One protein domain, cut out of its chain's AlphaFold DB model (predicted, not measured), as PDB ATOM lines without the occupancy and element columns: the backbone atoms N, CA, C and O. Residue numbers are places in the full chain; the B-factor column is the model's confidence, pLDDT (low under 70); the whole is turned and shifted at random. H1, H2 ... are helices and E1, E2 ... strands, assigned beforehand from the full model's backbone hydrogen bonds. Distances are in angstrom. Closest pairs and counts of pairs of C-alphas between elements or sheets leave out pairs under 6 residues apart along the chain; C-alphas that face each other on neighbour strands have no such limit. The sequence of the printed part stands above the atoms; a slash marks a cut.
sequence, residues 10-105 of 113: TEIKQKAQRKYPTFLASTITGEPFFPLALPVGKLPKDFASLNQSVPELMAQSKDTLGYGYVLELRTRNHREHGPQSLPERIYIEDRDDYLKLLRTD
ATOM      1  N   THR A  10     211.213 233.658 203.799       85.19
ATOM      2  CA  THR A  10     210.948 234.664 204.838       85.19
ATOM      3  C   THR A  10     210.771 236.056 204.237       85.19
ATOM      4  O   THR A  10     209.847 236.778 204.607       85.19
ATOM      5  N   GLU A  11     211.601 236.438 203.268       85.56
ATOM      6  CA  GLU A  11     211.458 237.718 202.572       85.56
ATOM      7  C   GLU A  11     210.164 237.793 201.757       85.56
ATOM      8  O   GLU A  11     209.534 238.851 201.693       85.56
ATOM      9  N   ILE A  12     209.742 236.681 201.149       87.88
ATOM     10  CA  ILE A  12     208.457 236.588 200.444       87.88
ATOM     11  C   ILE A  12     207.301 236.839 201.408       87.88
ATOM     12  O   ILE A  12     206.452 237.691 201.136       87.88
ATOM     13  N   LYS A  13     207.315 236.178 202.570       88.56
ATOM     14  CA  LYS A  13     206.326 236.397 203.632       88.56
ATOM     15  C   LYS A  13     206.319 237.849 204.111       88.56
ATOM     16  O   LYS A  13     205.256 238.458 204.159       88.56
ATOM     17  N   GLN A  14     207.479 238.455 204.365       88.81
ATOM     18  CA  GLN A  14     207.568 239.869 204.765       88.81
ATOM     19  C   GLN A  14     207.021 240.824 203.695       88.81
ATOM     20  O   GLN A  14     206.339 241.801 204.010       88.81
ATOM     21  N   LYS A  15     207.296 240.561 202.410       89.88
ATOM     22  CA  LYS A  15     206.737 241.348 201.300       89.88
ATOM     23  C   LYS A  15     205.217 241.200 201.231       89.88
ATOM     24  O   LYS A  15     204.535 242.206 201.045       89.88
ATOM     25  N   ALA A  16     204.696 239.991 201.435       91.06
ATOM     26  CA  ALA A  16     203.263 239.729 201.515       91.06
ATOM     27  C   ALA A  16     202.618 240.458 202.710       91.06
ATOM     28  O   ALA A  16     201.611 241.138 202.525       91.06
ATOM     29  N   GLN A  17     203.230 240.415 203.897       90.56
ATOM     30  CA  GLN A  17     202.760 241.104 205.110       90.56
ATOM     31  C   GLN A  17     202.616 242.615 204.906       90.56
ATOM     32  O   GLN A  17     201.594 243.199 205.254       90.56
ATOM     33  N   ARG A  18     203.598 243.257 204.264       91.31
ATOM     34  CA  ARG A  18     203.549 244.702 203.967       91.31
ATOM     35  C   ARG A  18     202.375 245.103 203.071       91.31
ATOM     36  O   ARG A  18     202.022 246.276 203.031       91.31
ATOM     37  N   LYS A  19     201.789 244.153 202.340       92.69
ATOM     38  CA  LYS A  19     200.635 244.378 201.466       92.69
ATOM     39  C   LYS A  19     199.292 244.138 202.163       92.69
ATOM     40  O   LYS A  19     198.262 244.448 201.573       92.69
ATOM     41  N   TYR A  20     199.292 243.673 203.414       91.44
ATOM     42  CA  TYR A  20     198.070 243.336 204.147       91.44
ATOM     43  C   TYR A  20     197.125 244.531 204.353       91.44
ATOM     44  O   TYR A  20     195.934 244.378 204.090       91.44
ATOM     45  N   PRO A  21     197.595 245.747 204.703       91.00
ATOM     46  CA  PRO A  21     196.705 246.908 204.784       91.00
ATOM     47  C   PRO A  21     196.041 247.246 203.441       91.00
ATOM     48  O   PRO A  21     194.860 247.575 203.396       91.00
ATOM     49  N   THR A  22     196.781 247.117 202.335       92.25
ATOM     50  CA  THR A  22     196.247 247.325 200.980       92.25
ATOM     51  C   THR A  22     195.225 246.251 200.609       92.25
ATOM     52  O   THR A  22     194.209 246.575 200.011       92.25
ATOM     53  N   PHE A  23     195.454 244.998 201.011       93.25
ATOM     54  CA  PHE A  23     194.492 243.905 200.849       93.25
ATOM     55  C   PHE A  23     193.187 244.151 201.630       93.25
ATOM     56  O   PHE A  23     192.088 243.889 201.134       93.25
ATOM     57  N   LEU A  24     193.282 244.674 202.856       91.12
ATOM     58  CA  LEU A  24     192.093 245.040 203.630       91.12
ATOM     59  C   LEU A  24     191.316 246.166 202.941       91.12
ATOM     60  O   LEU A  24     190.104 246.057 202.782       91.12
ATOM     61  N   ALA A  25     192.017 247.203 202.476       92.50
ATOM     62  CA  ALA A  25     191.401 248.295 201.728       92.50
ATOM     63  C   ALA A  25     190.710 247.792 200.450       92.50
ATOM     64  O   ALA A  25     189.555 248.135 200.224       92.50
ATOM     65  N   SER A  26     191.360 246.917 199.675       92.69
ATOM     66  CA  SER A  26     190.785 246.366 198.441       92.69
ATOM     67  C   SER A  26     189.541 245.511 198.699       92.69
ATOM     68  O   SER A  26     188.628 245.479 197.883       92.69
ATOM     69  N   THR A  27     189.470 244.839 199.854       88.94
ATOM     70  CA  THR A  27     188.276 244.078 200.262       88.94
ATOM     71  C   THR A  27     187.087 245.004 200.533       88.94
ATOM     72  O   THR A  27     185.950 244.632 200.257       88.94
ATOM     73  N   ILE A  28     187.340 246.212 201.048       92.56
ATOM     74  CA  ILE A  28     186.305 247.221 201.312       92.56
ATOM     75  C   ILE A  28     185.877 247.917 200.015       92.56
ATOM     76  O   ILE A  28     184.688 248.145 199.807       92.56
ATOM     77  N   THR A  29     186.829 248.257 199.142       93.25
ATOM     78  CA  THR A  29     186.551 248.951 197.873       93.25
ATOM     79  C   THR A  29     186.031 248.021 196.776       93.25
ATOM     80  O   THR A  29     185.486 248.498 195.784       93.25
ATOM     81  N   GLY A  30     186.178 246.702 196.941       91.31
ATOM     82  CA  GLY A  30     185.855 245.707 195.915       91.31
ATOM     83  C   GLY A  30     186.871 245.662 194.770       91.31
ATOM     84  O   GLY A  30     186.594 245.076 193.724       91.31
ATOM     85  N   GLU A  31     188.039 246.284 194.940       92.06
ATOM     86  CA  GLU A  31     189.081 246.310 193.919       92.06
ATOM     87  C   GLU A  31     189.813 244.960 193.814       92.06
ATOM     88  O   GLU A  31     190.077 244.299 194.827       92.06
ATOM     89  N   PRO A  32     190.202 244.546 192.594       92.19
ATOM     90  CA  PRO A  32     190.996 243.344 192.407       92.19
ATOM     91  C   PRO A  32     192.392 243.529 193.011       92.19
ATOM     92  O   PRO A  32     193.123 244.458 192.676       92.19
ATOM     93  N   PHE A  33     192.775 242.605 193.889       93.44
ATOM     94  CA  PHE A  33     194.084 242.603 194.552       93.44
ATOM     95  C   PHE A  33     195.000 241.467 194.087       93.44
ATOM     96  O   PHE A  33     196.223 241.560 194.193       93.44
ATOM     97  N   PHE A  34     194.405 240.398 193.561       94.44
ATOM     98  CA  PHE A  34     195.117 239.230 193.063       94.44
ATOM     99  C   PHE A  34     195.084 239.181 191.528       94.44
ATOM    100  O   PHE A  34     194.086 239.604 190.939       94.44
ATOM    101  N   PRO A  35     196.147 238.670 190.876       94.50
ATOM    102  CA  PRO A  35     197.348 238.078 191.473       94.50
ATOM    103  C   PRO A  35     198.298 239.125 192.081       94.50
ATOM    104  O   PRO A  35     198.612 240.144 191.466       94.50
ATOM    105  N   LEU A  36     198.800 238.856 193.288       93.62
ATOM    106  CA  LEU A  36     199.732 239.753 193.972       93.62
ATOM    107  C   LEU A  36     201.163 239.439 193.534       93.62
ATOM    108  O   LEU A  36     201.755 238.461 193.989       93.62
ATOM    109  N   ALA A  37     201.749 240.292 192.697       91.62
ATOM    110  CA  ALA A  37     203.152 240.174 192.311       91.62
ATOM    111  C   ALA A  37     204.095 240.591 193.456       91.62
ATOM    112  O   ALA A  37     204.019 241.707 193.978       91.62
ATOM    113  N   LEU A  38     205.031 239.709 193.810       88.75
ATOM    114  CA  LEU A  38     206.073 239.956 194.801       88.75
ATOM    115  C   LEU A  38     207.420 240.129 194.079       88.75
ATOM    116  O   LEU A  38     207.959 239.172 193.524       88.75
ATOM    117  N   PRO A  39     207.995 241.345 194.060       81.38
ATOM    118  CA  PRO A  39     209.188 241.619 193.270       81.38
ATOM    119  C   PRO A  39     210.383 240.803 193.770       81.38
ATOM    120  O   PRO A  39     210.719 240.847 194.957       81.38
ATOM    121  N   VAL A  40     211.062 240.114 192.847       70.38
ATOM    122  CA  VAL A  40     212.200 239.223 193.142       70.38
ATOM    123  C   VAL A  40     213.447 239.999 193.614       70.38
ATOM    124  O   VAL A  40     214.292 239.465 194.321       70.38
ATOM    125  N   GLY A  41     213.514 241.312 193.369       67.62
ATOM    126  CA  GLY A  41     214.654 242.144 193.762       67.62
ATOM    127  C   GLY A  41     215.887 241.895 192.887       67.62
ATOM    128  O   GLY A  41     215.788 241.329 191.801       67.62
ATOM    129  N   LYS A  42     217.060 242.366 193.330       62.56
ATOM    130  CA  LYS A  42     218.326 242.095 192.632       62.56
ATOM    131  C   LYS A  42     218.832 240.718 193.042       62.56
ATOM    132  O   LYS A  42     219.164 240.527 194.207       62.56
ATOM    133  N   LEU A  43     218.938 239.806 192.079       61.44
ATOM    134  CA  LEU A  43     219.579 238.509 192.278       61.44
ATOM    135  C   LEU A  43     221.024 238.711 192.785       61.44
ATOM    136  O   LEU A  43     221.732 239.586 192.263       61.44
ATOM    137  N   PRO A  44     221.471 237.944 193.795       58.72
ATOM    138  CA  PRO A  44     222.870 237.924 194.201       58.72
ATOM    139  C   PRO A  44     223.760 237.566 193.008       58.72
ATOM    140  O   PRO A  44     223.396 236.725 192.189       58.72
ATOM    141  N   LYS A  45     224.933 238.200 192.907       57.41
ATOM    142  CA  LYS A  45     225.956 237.786 191.929       57.41
ATOM    143  C   LYS A  45     226.656 236.490 192.354       57.41
ATOM    144  O   LYS A  45     227.280 235.839 191.524       57.41
ATOM    145  N   ASP A  46     226.528 236.131 193.629       62.28
ATOM    146  CA  ASP A  46     227.194 234.981 194.221       62.28
ATOM    147  C   ASP A  46     226.365 233.711 194.006       62.28
ATOM    148  O   ASP A  46     225.276 233.528 194.558       62.28
ATOM    149  N   PHE A  47     226.914 232.815 193.188       61.34
ATOM    150  CA  PHE A  47     226.284 231.563 192.772       61.34
ATOM    151  C   PHE A  47     225.960 230.612 193.933       61.34
ATOM    152  O   PHE A  47     224.957 229.901 193.888       61.34
ATOM    153  N   ALA A  48     226.781 230.612 194.988       61.97
ATOM    154  CA  ALA A  48     226.587 229.743 196.148       61.97
ATOM    155  C   ALA A  48     225.279 230.055 196.893       61.97
ATOM    156  O   ALA A  48     224.556 229.139 197.279       61.97
ATOM    157  N   SER A  49     224.936 231.339 197.032       63.31
ATOM    158  CA  SER A  49     223.706 231.765 197.704       63.31
ATOM    159  C   SER A  49     222.460 231.431 196.881       63.31
ATOM    160  O   SER A  49     221.453 231.009 197.439       63.31
ATOM    161  N   LEU A  50     222.529 231.542 195.550       66.19
ATOM    162  CA  LEU A  50     221.423 231.163 194.662       66.19
ATOM    163  C   LEU A  50     221.123 229.658 194.712       66.19
ATOM    164  O   LEU A  50     219.956 229.275 194.799       66.19
ATOM    165  N   ASN A  51     222.161 228.815 194.716       66.81
ATOM    166  CA  ASN A  51     222.009 227.358 194.781       66.81
ATOM    167  C   ASN A  51     221.371 226.866 196.090       66.81
ATOM    168  O   ASN A  51     220.782 225.790 196.097       66.81
ATOM    169  N   GLN A  52     221.464 227.635 197.179       70.00
ATOM    170  CA  GLN A  52     220.814 227.302 198.452       70.00
ATOM    171  C   GLN A  52     219.387 227.855 198.537       70.00
ATOM    172  O   GLN A  52     218.478 227.148 198.963       70.00
ATOM    173  N   SER A  53     219.158 229.090 198.083       74.38
ATOM    174  CA  SER A  53     217.847 229.733 198.227       74.38
ATOM    175  C   SER A  53     216.783 229.184 197.276       74.38
ATOM    176  O   SER A  53     215.619 229.119 197.655       74.38
ATOM    177  N   VAL A  54     217.137 228.766 196.055       80.62
ATOM    178  CA  VAL A  54     216.145 228.248 195.091       80.62
ATOM    179  C   VAL A  54     215.459 226.964 195.589       80.62
ATOM    180  O   VAL A  54     214.228 226.937 195.580       80.62
ATOM    181  N   PRO A  55     216.175 225.935 196.087       84.31
ATOM    182  CA  PRO A  55     215.537 224.761 196.683       84.31
ATOM    183  C   PRO A  55     214.623 225.096 197.868       84.31
ATOM    184  O   PRO A  55     213.522 224.558 197.961       84.31
ATOM    185  N   GLU A  56     215.040 226.012 198.747       85.50
ATOM    186  CA  GLU A  56     214.221 226.451 199.885       85.50
ATOM    187  C   GLU A  56     212.938 227.159 199.435       85.50
ATOM    188  O   GLU A  56     211.866 226.936 200.001       85.50
ATOM    189  N   LEU A  57     213.033 227.990 198.395       86.62
ATOM    190  CA  LEU A  57     211.884 228.643 197.780       86.62
ATOM    191  C   LEU A  57     210.923 227.627 197.166       86.62
ATOM    192  O   LEU A  57     209.721 227.703 197.395       86.62
ATOM    193  N   MET A  58     211.438 226.645 196.429       86.56
ATOM    194  CA  MET A  58     210.607 225.585 195.858       86.56
ATOM    195  C   MET A  58     209.894 224.789 196.956       86.56
ATOM    196  O   MET A  58     208.677 224.616 196.889       86.56
ATOM    197  N   ALA A  59     210.617 224.379 198.001       87.94
ATOM    198  CA  ALA A  59     210.064 223.613 199.119       87.94
ATOM    199  C   ALA A  59     208.966 224.362 199.900       87.94
ATOM    200  O   ALA A  59     208.105 223.735 200.510       87.94
ATOM    201  N   GLN A  60     208.994 225.697 199.890       89.25
ATOM    202  CA  GLN A  60     208.013 226.556 200.562       89.25
ATOM    203  C   GLN A  60     207.010 227.207 199.591       89.25
ATOM    204  O   GLN A  60     206.276 228.110 199.992       89.25
ATOM    205  N   SER A  61     207.002 226.790 198.324       90.62
ATOM    206  CA  SER A  61     206.085 227.295 197.298       90.62
ATOM    207  C   SER A  61     204.758 226.536 197.288       90.62
ATOM    208  O   SER A  61     204.633 225.452 197.871       90.62
ATOM    209  N   LYS A  62     203.778 227.088 196.567       92.50
ATOM    210  CA  LYS A  62     202.466 226.480 196.335       92.50
ATOM    211  C   LYS A  62     202.570 225.098 195.694       92.50
ATOM    212  O   LYS A  62     201.819 224.215 196.094       92.50
ATOM    213  N   ASP A  63     203.532 224.879 194.802       89.38
ATOM    214  CA  ASP A  63     203.729 223.582 194.142       89.38
ATOM    215  C   ASP A  63     204.055 222.460 195.139       89.38
ATOM    216  O   ASP A  63     203.690 221.308 194.917       89.38
ATOM    217  N   THR A  64     204.707 222.794 196.261       89.88
ATOM    218  CA  THR A  64     205.060 221.819 197.306       89.88
ATOM    219  C   THR A  64     204.037 221.788 198.441       89.88
ATOM    220  O   THR A  64     203.648 220.717 198.898       89.88
ATOM    221  N   LEU A  65     203.606 222.955 198.929       89.19
ATOM    222  CA  LEU A  65     202.745 223.063 200.112       89.19
ATOM    223  C   LEU A  65     201.244 223.004 199.785       89.19
ATOM    224  O   LEU A  65     200.422 222.852 200.687       89.19
ATOM    225  N   GLY A  66     200.872 223.160 198.512       90.00
ATOM    226  CA  GLY A  66     199.486 223.305 198.063       90.00
ATOM    227  C   GLY A  66     198.869 224.674 198.376       90.00
ATOM    228  O   GLY A  66     197.669 224.856 198.174       90.00
ATOM    229  N   TYR A  67     199.654 225.622 198.900       90.19
ATOM    230  CA  TYR A  67     199.226 226.997 199.157       90.19
ATOM    231  C   TYR A  67     200.393 227.993 199.144       90.19
ATOM    232  O   TYR A  67     201.549 227.621 199.343       90.19
ATOM    233  N   GLY A  68     200.083 229.282 198.997       92.25
ATOM    234  CA  GLY A  68     201.036 230.379 199.182       92.25
ATOM    235  C   GLY A  68     201.466 231.035 197.873       92.25
ATOM    236  O   GLY A  68     200.643 231.597 197.164       92.25
ATOM    237  N   TYR A  69     202.764 231.061 197.577       93.00
ATOM    238  CA  TYR A  69     203.266 231.734 196.375       93.00
ATOM    239  C   TYR A  69     203.654 230.743 195.281       93.00
ATOM    240  O   TYR A  69     204.198 229.675 195.555       93.00
ATOM    241  N   VAL A  70     203.439 231.148 194.035       92.62
ATOM    242  CA  VAL A  70     203.974 230.498 192.840       92.62
ATOM    243  C   VAL A  70     205.368 231.048 192.560       92.62
ATOM    244  O   VAL A  70     205.618 232.250 192.712       92.62
ATOM    245  N   LEU A  71     206.280 230.160 192.168       89.44
ATOM    246  CA  LEU A  71     207.661 230.470 191.817       89.44
ATOM    247  C   LEU A  71     207.909 230.105 190.350       89.44
ATOM    248  O   LEU A  71     208.074 228.938 190.015       89.44
ATOM    249  N   GLU A  72     208.003 231.106 189.480       85.69
ATOM    250  CA  GLU A  72     208.424 230.897 188.093       85.69
ATOM    251  C   GLU A  72     209.950 230.983 188.009       85.69
ATOM    252  O   GLU A  72     210.551 232.027 188.287       85.69
ATOM    253  N   LEU A  73     210.586 229.876 187.620       80.31
ATOM    254  CA  LEU A  73     212.021 229.799 187.364       80.31
ATOM    255  C   LEU A  73     212.291 229.884 185.859       80.31
ATOM    256  O   LEU A  73     211.657 229.195 185.065       80.31
ATOM    257  N   ARG A  74     213.306 230.657 185.470       75.62
ATOM    258  CA  ARG A  74     213.816 230.685 184.100       75.62
ATOM    259  C   ARG A  74     215.239 230.172 184.052       75.62
ATOM    260  O   ARG A  74     216.138 230.744 184.671       75.62
ATOM    261  N   THR A  75     215.461 229.133 183.258       67.62
ATOM    262  CA  THR A  75     216.808 228.626 183.001       67.62
ATOM    263  C   THR A  75     217.537 229.564 182.042       67.62
ATOM    264  O   THR A  75     217.118 229.767 180.901       67.62
ATOM    265  N   ARG A  76     218.644 230.157 182.493       64.81
ATOM    266  CA  ARG A  76     219.596 230.874 181.641       64.81
ATOM    267  C   ARG A  76     220.864 230.045 181.500       64.81
ATOM    268  O   ARG A  76     221.483 229.677 182.491       64.81
ATOM    269  N   ASN A  77     221.279 229.805 180.262       55.75
ATOM    270  CA  ASN A  77     222.562 229.173 179.970       55.75
ATOM    271  C   ASN A  77     223.662 230.234 180.068       55.75
ATOM    272  O   ASN A  77     223.742 231.117 179.212       55.75
ATOM    273  N   HIS A  78     224.491 230.184 181.110       55.53
ATOM    274  CA  HIS A  78     225.727 230.966 181.147       55.53
ATOM    275  C   HIS A  78     226.847 230.148 180.504       55.53
ATOM    276  O   HIS A  78     227.099 229.011 180.898       55.53
ATOM    277  N   ARG A  79     227.517 230.735 179.499       51.50
ATOM    278  CA  ARG A  79     228.583 230.085 178.711       51.50
ATOM    279  C   ARG A  79     229.752 229.575 179.567       51.50
ATOM    280  O   ARG A  79     230.445 228.669 179.129       51.50
ATOM    281  N   GLU A  80     229.934 230.121 180.769       56.41
ATOM    282  CA  GLU A  80     231.035 229.777 181.679       56.41
ATOM    283  C   GLU A  80     230.640 228.778 182.789       56.41
ATOM    284  O   GLU A  80     231.521 228.149 183.370       56.41
ATOM    285  N   HIS A  81     229.342 228.587 183.081       52.50
ATOM    286  CA  HIS A  81     228.890 227.864 184.288       52.50
ATOM    287  C   HIS A  81     227.698 226.901 184.092       52.50
ATOM    288  O   HIS A  81     227.219 226.324 185.065       52.50
ATOM    289  N   GLY A  82     227.226 226.685 182.858       54.81
ATOM    290  CA  GLY A  82     226.116 225.765 182.570       54.81
ATOM    291  C   GLY A  82     224.714 226.377 182.766       54.81
ATOM    292  O   GLY A  82     224.583 227.595 182.941       54.81
ATOM    293  N   PRO A  83     223.641 225.569 182.652       57.44
ATOM    294  CA  PRO A  83     222.259 226.024 182.826       57.44
ATOM    295  C   PRO A  83     221.964 226.394 184.287       57.44
ATOM    296  O   PRO A  83     222.184 225.589 185.187       57.44
ATOM    297  N   GLN A  84     221.423 227.593 184.527       61.19
ATOM    298  CA  GLN A  84     221.016 228.054 185.861       61.19
ATOM    299  C   GLN A  84     219.558 228.496 185.884       61.19
ATOM    300  O   GLN A  84     219.164 229.379 185.124       61.19
ATOM    301  N   SER A  85     218.769 227.915 186.783       65.69
ATOM    302  CA  SER A  85     217.374 228.294 187.011       65.69
ATOM    303  C   SER A  85     217.301 229.459 187.996       65.69
ATOM    304  O   SER A  85     217.582 229.294 189.180       65.69
ATOM    305  N   LEU A  86     216.947 230.645 187.502       70.44
ATOM    306  CA  LEU A  86     216.807 231.858 188.309       70.44
ATOM    307  C   LEU A  86     215.323 232.170 188.537       70.44
ATOM    308  O   LEU A  86     214.547 232.040 187.590       70.44
ATOM    309  N   PRO A  87     214.915 232.627 189.734       71.94
ATOM    310  CA  PRO A  87     213.558 233.111 189.955       71.94
ATOM    311  C   PRO A  87     213.286 234.336 189.082       71.94
ATOM    312  O   PRO A  87     213.967 235.356 189.186       71.94
ATOM    313  N   GLU A  88     212.301 234.218 188.196       77.25
ATOM    314  CA  GLU A  88     211.866 235.282 187.292       77.25
ATOM    315  C   GLU A  88     210.680 236.031 187.894       77.25
ATOM    316  O   GLU A  88     210.686 237.264 187.952       77.25
ATOM    317  N   ARG A  89     209.681 235.297 188.397       83.62
ATOM    318  CA  ARG A  89     208.476 235.874 188.997       83.62
ATOM    319  C   ARG A  89     208.057 235.085 190.225       83.62
ATOM    320  O   ARG A  89     208.131 233.863 190.261       83.62
ATOM    321  N   ILE A  90     207.605 235.826 191.229       89.94
ATOM    322  CA  ILE A  90     206.955 235.278 192.413       89.94
ATOM    323  C   ILE A  90     205.648 236.026 192.575       89.94
ATOM    324  O   ILE A  90     205.630 237.259 192.563       89.94
ATOM    325  N   TYR A  91     204.552 235.296 192.697       93.94
ATOM    326  CA  TYR A  91     203.239 235.893 192.872       93.94
ATOM    327  C   TYR A  91     202.331 234.990 193.694       93.94
ATOM    328  O   TYR A  91     202.596 233.804 193.852       93.94
ATOM    329  N   ILE A  92     201.278 235.574 194.247       94.94
ATOM    330  CA  ILE A  92     200.235 234.851 194.971       94.94
ATOM    331  C   ILE A  92     198.971 234.920 194.124       94.94
ATOM    332  O   ILE A  92     198.561 236.013 193.723       94.94
ATOM    333  N   GLU A  93     198.408 233.757 193.808       95.25
ATOM    334  CA  GLU A  93     197.301 233.619 192.859       95.25
ATOM    335  C   GLU A  93     195.977 234.101 193.426       95.25
ATOM    336  O   GLU A  93     195.226 234.774 192.724       95.25
ATOM    337  N   ASP A  94     195.707 233.779 194.689       94.19
ATOM    338  CA  ASP A  94     194.410 234.021 195.295       94.19
ATOM    339  C   ASP A  94     194.491 234.406 196.780       94.19
ATOM    340  O   ASP A  94     195.545 234.463 197.423       94.19
ATOM    341  N   ARG A  95     193.314 234.722 197.320       93.06
ATOM    342  CA  ARG A  95     193.129 235.149 198.703       93.06
ATOM    343  C   ARG A  95     193.462 234.054 199.711       93.06
ATOM    344  O   ARG A  95     194.006 234.369 200.771       93.06
ATOM    345  N   ASP A  96     193.100 232.811 199.431       91.75
ATOM    346  CA  ASP A  96     193.246 231.722 200.393       91.75
ATOM    347  C   ASP A  96     194.718 231.366 200.566       91.75
ATOM    348  O   ASP A  96     195.193 231.206 201.694       91.75
ATOM    349  N   ASP A  97     195.461 231.354 199.465       93.56
ATOM    350  CA  ASP A  97     196.911 231.255 199.449       93.56
ATOM    351  C   ASP A  97     197.575 232.361 200.266       93.56
ATOM    352  O   ASP A  97     198.433 232.094 201.114       93.56
ATOM    353  N   TYR A  98     197.147 233.606 200.047       93.25
ATOM    354  CA  TYR A  98     197.667 234.768 200.755       93.25
ATOM    355  C   TYR A  98     197.452 234.654 202.266       93.25
ATOM    356  O   TYR A  98     198.392 234.800 203.047       93.25
ATOM    357  N   LEU A  99     196.230 234.341 202.697       91.12
ATOM    358  CA  LEU A  99     195.899 234.239 204.116       91.12
ATOM    359  C   LEU A  99     196.584 233.042 204.786       91.12
ATOM    360  O   LEU A  99     197.052 233.178 205.919       91.12
ATOM    361  N   LYS A 100     196.688 231.890 204.112       90.94
ATOM    362  CA  LYS A 100     197.417 230.721 204.635       90.94
ATOM    363  C   LYS A 100     198.908 231.013 204.793       90.94
ATOM    364  O   LYS A 100     199.474 230.667 205.830       90.94
ATOM    365  N   LEU A 101     199.514 231.696 203.818       89.88
ATOM    366  CA  LEU A 101     200.918 232.113 203.871       89.88
ATOM    367  C   LEU A 101     201.199 233.022 205.076       89.88
ATOM    368  O   LEU A 101     202.245 232.882 205.712       89.88
ATOM    369  N   LEU A 102     200.275 233.937 205.392       89.12
ATOM    370  CA  LEU A 102     200.401 234.840 206.536       89.12
ATOM    371  C   LEU A 102     200.178 234.114 207.871       89.12
ATOM    372  O   LEU A 102     200.976 234.274 208.785       89.12
ATOM    373  N   ARG A 103     199.151 233.263 207.986       81.50
ATOM    374  CA  ARG A 103     198.798 232.569 209.245       81.50
ATOM    375  C   ARG A 103     199.906 231.706 209.844       81.50
ATOM    376  O   ARG A 103     199.869 231.436 211.037       81.50
ATOM    377  N   THR A 104     200.861 231.238 209.045       63.56
ATOM    378  CA  THR A 104     201.949 230.385 209.550       63.56
ATOM    379  C   THR A 104     203.005 231.158 210.354       63.56
ATOM    380  O   THR A 104     203.944 230.545 210.854       63.56
ATOM    381  N   ASP A 105     202.895 232.485 210.467       56.84
ATOM    382  CA  ASP A 105     203.767 233.297 211.316       56.84
ATOM    383  C   ASP A 105     203.109 233.522 212.697       56.84
ATOM    384  O   ASP A 105     202.098 234.224 212.787       56.84
TER     385      ASP A 105
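This is residues 10 to 105 of the 113 residues of the protein "DUF3322 domain-containing protein" of Leptolyngbya foveolarum (UniProt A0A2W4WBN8). A long hairpin of two strands, E2 and E3, runs along much of a rod, with the short strand E1 beside E3 near the end away from the hairpin's turn. H3 and H1 cover one face of this narrow sheet, H4 and H5 lie near the end away from the turn, and H2 makes the far end of the rod. The printed part has 96 residues, with five named helices and three named strands in the order H1 H2 E1 H3 H4 E2 E3 H5; the sheet runs E1 E3 E2, antiparallel throughout, and the class is mixed, helices and strands. It is only just compact, close to loose, with a radius of gyration of the C-alphas of 15.0 A and spans of 52 by 22 by 18 A.

H1, residues 10 to 17, is on the sheet of E1, residues 36 to 38, E3, residues 82 to 92, and E2, residues 70 to 78; its closest C-alphas to E1 are those of Lys 15 and Leu 38, 6.7 A. H2, residues 20 to 29, meets H1 only through their link and is not on the sheet. E1 is antiparallel to E3, with N 38 and O 90 within hydrogen-bond range at 2.8 A. H3, residues 47 to 59, is on the same face as H1, over E3 and E2 at a height over the sheet of 9.3 A; it runs along the strands, but only just, at 28 degrees to E2 on the local plane. Its closest C-alphas to E3 are those of Val 54 and Pro 87, 7.5 A. E1, H3, H4 and E2 form a split strand-helix-strand unit, two strands running the same way with E3 between them, and its crossover is right-handed; H4, residues 62 to 65, only grazes the sheet. E2 and E3 form a hairpin, with N 74 and O 86 at 2.8 A. H5, residues 95 to 103, only grazes the sheet and touches H1 at a steep tilt of 60 degrees, opposite ways, the closest C-alphas being those of Lys 13 and Leu 102, 6.8 A. Every O i to N i+4 pair is within hydrogen-bond range in H1, H2 and H5, against 7 of 9 in H3; H4 is too short for such a pair.

H1 begins at C-alpha 10, (210.948, 234.664, 204.838), and H2 is 14.3 A long. H3 measures 19.1 A, E2 24.7 A and E3 30.1 A, from C-alpha 82 at (226.116, 225.765, 182.570). H5 ends at C-alpha 103, (198.798, 232.569, 209.245).

The two C-alphas farthest apart, those of Ile 28 and Glu 80, are 51.9 A apart. The printed part has no cut and no long link. Its mean pLDDT is 81.4, and residues 41 to 51, 75 to 85 and 104 to 105 are under 70.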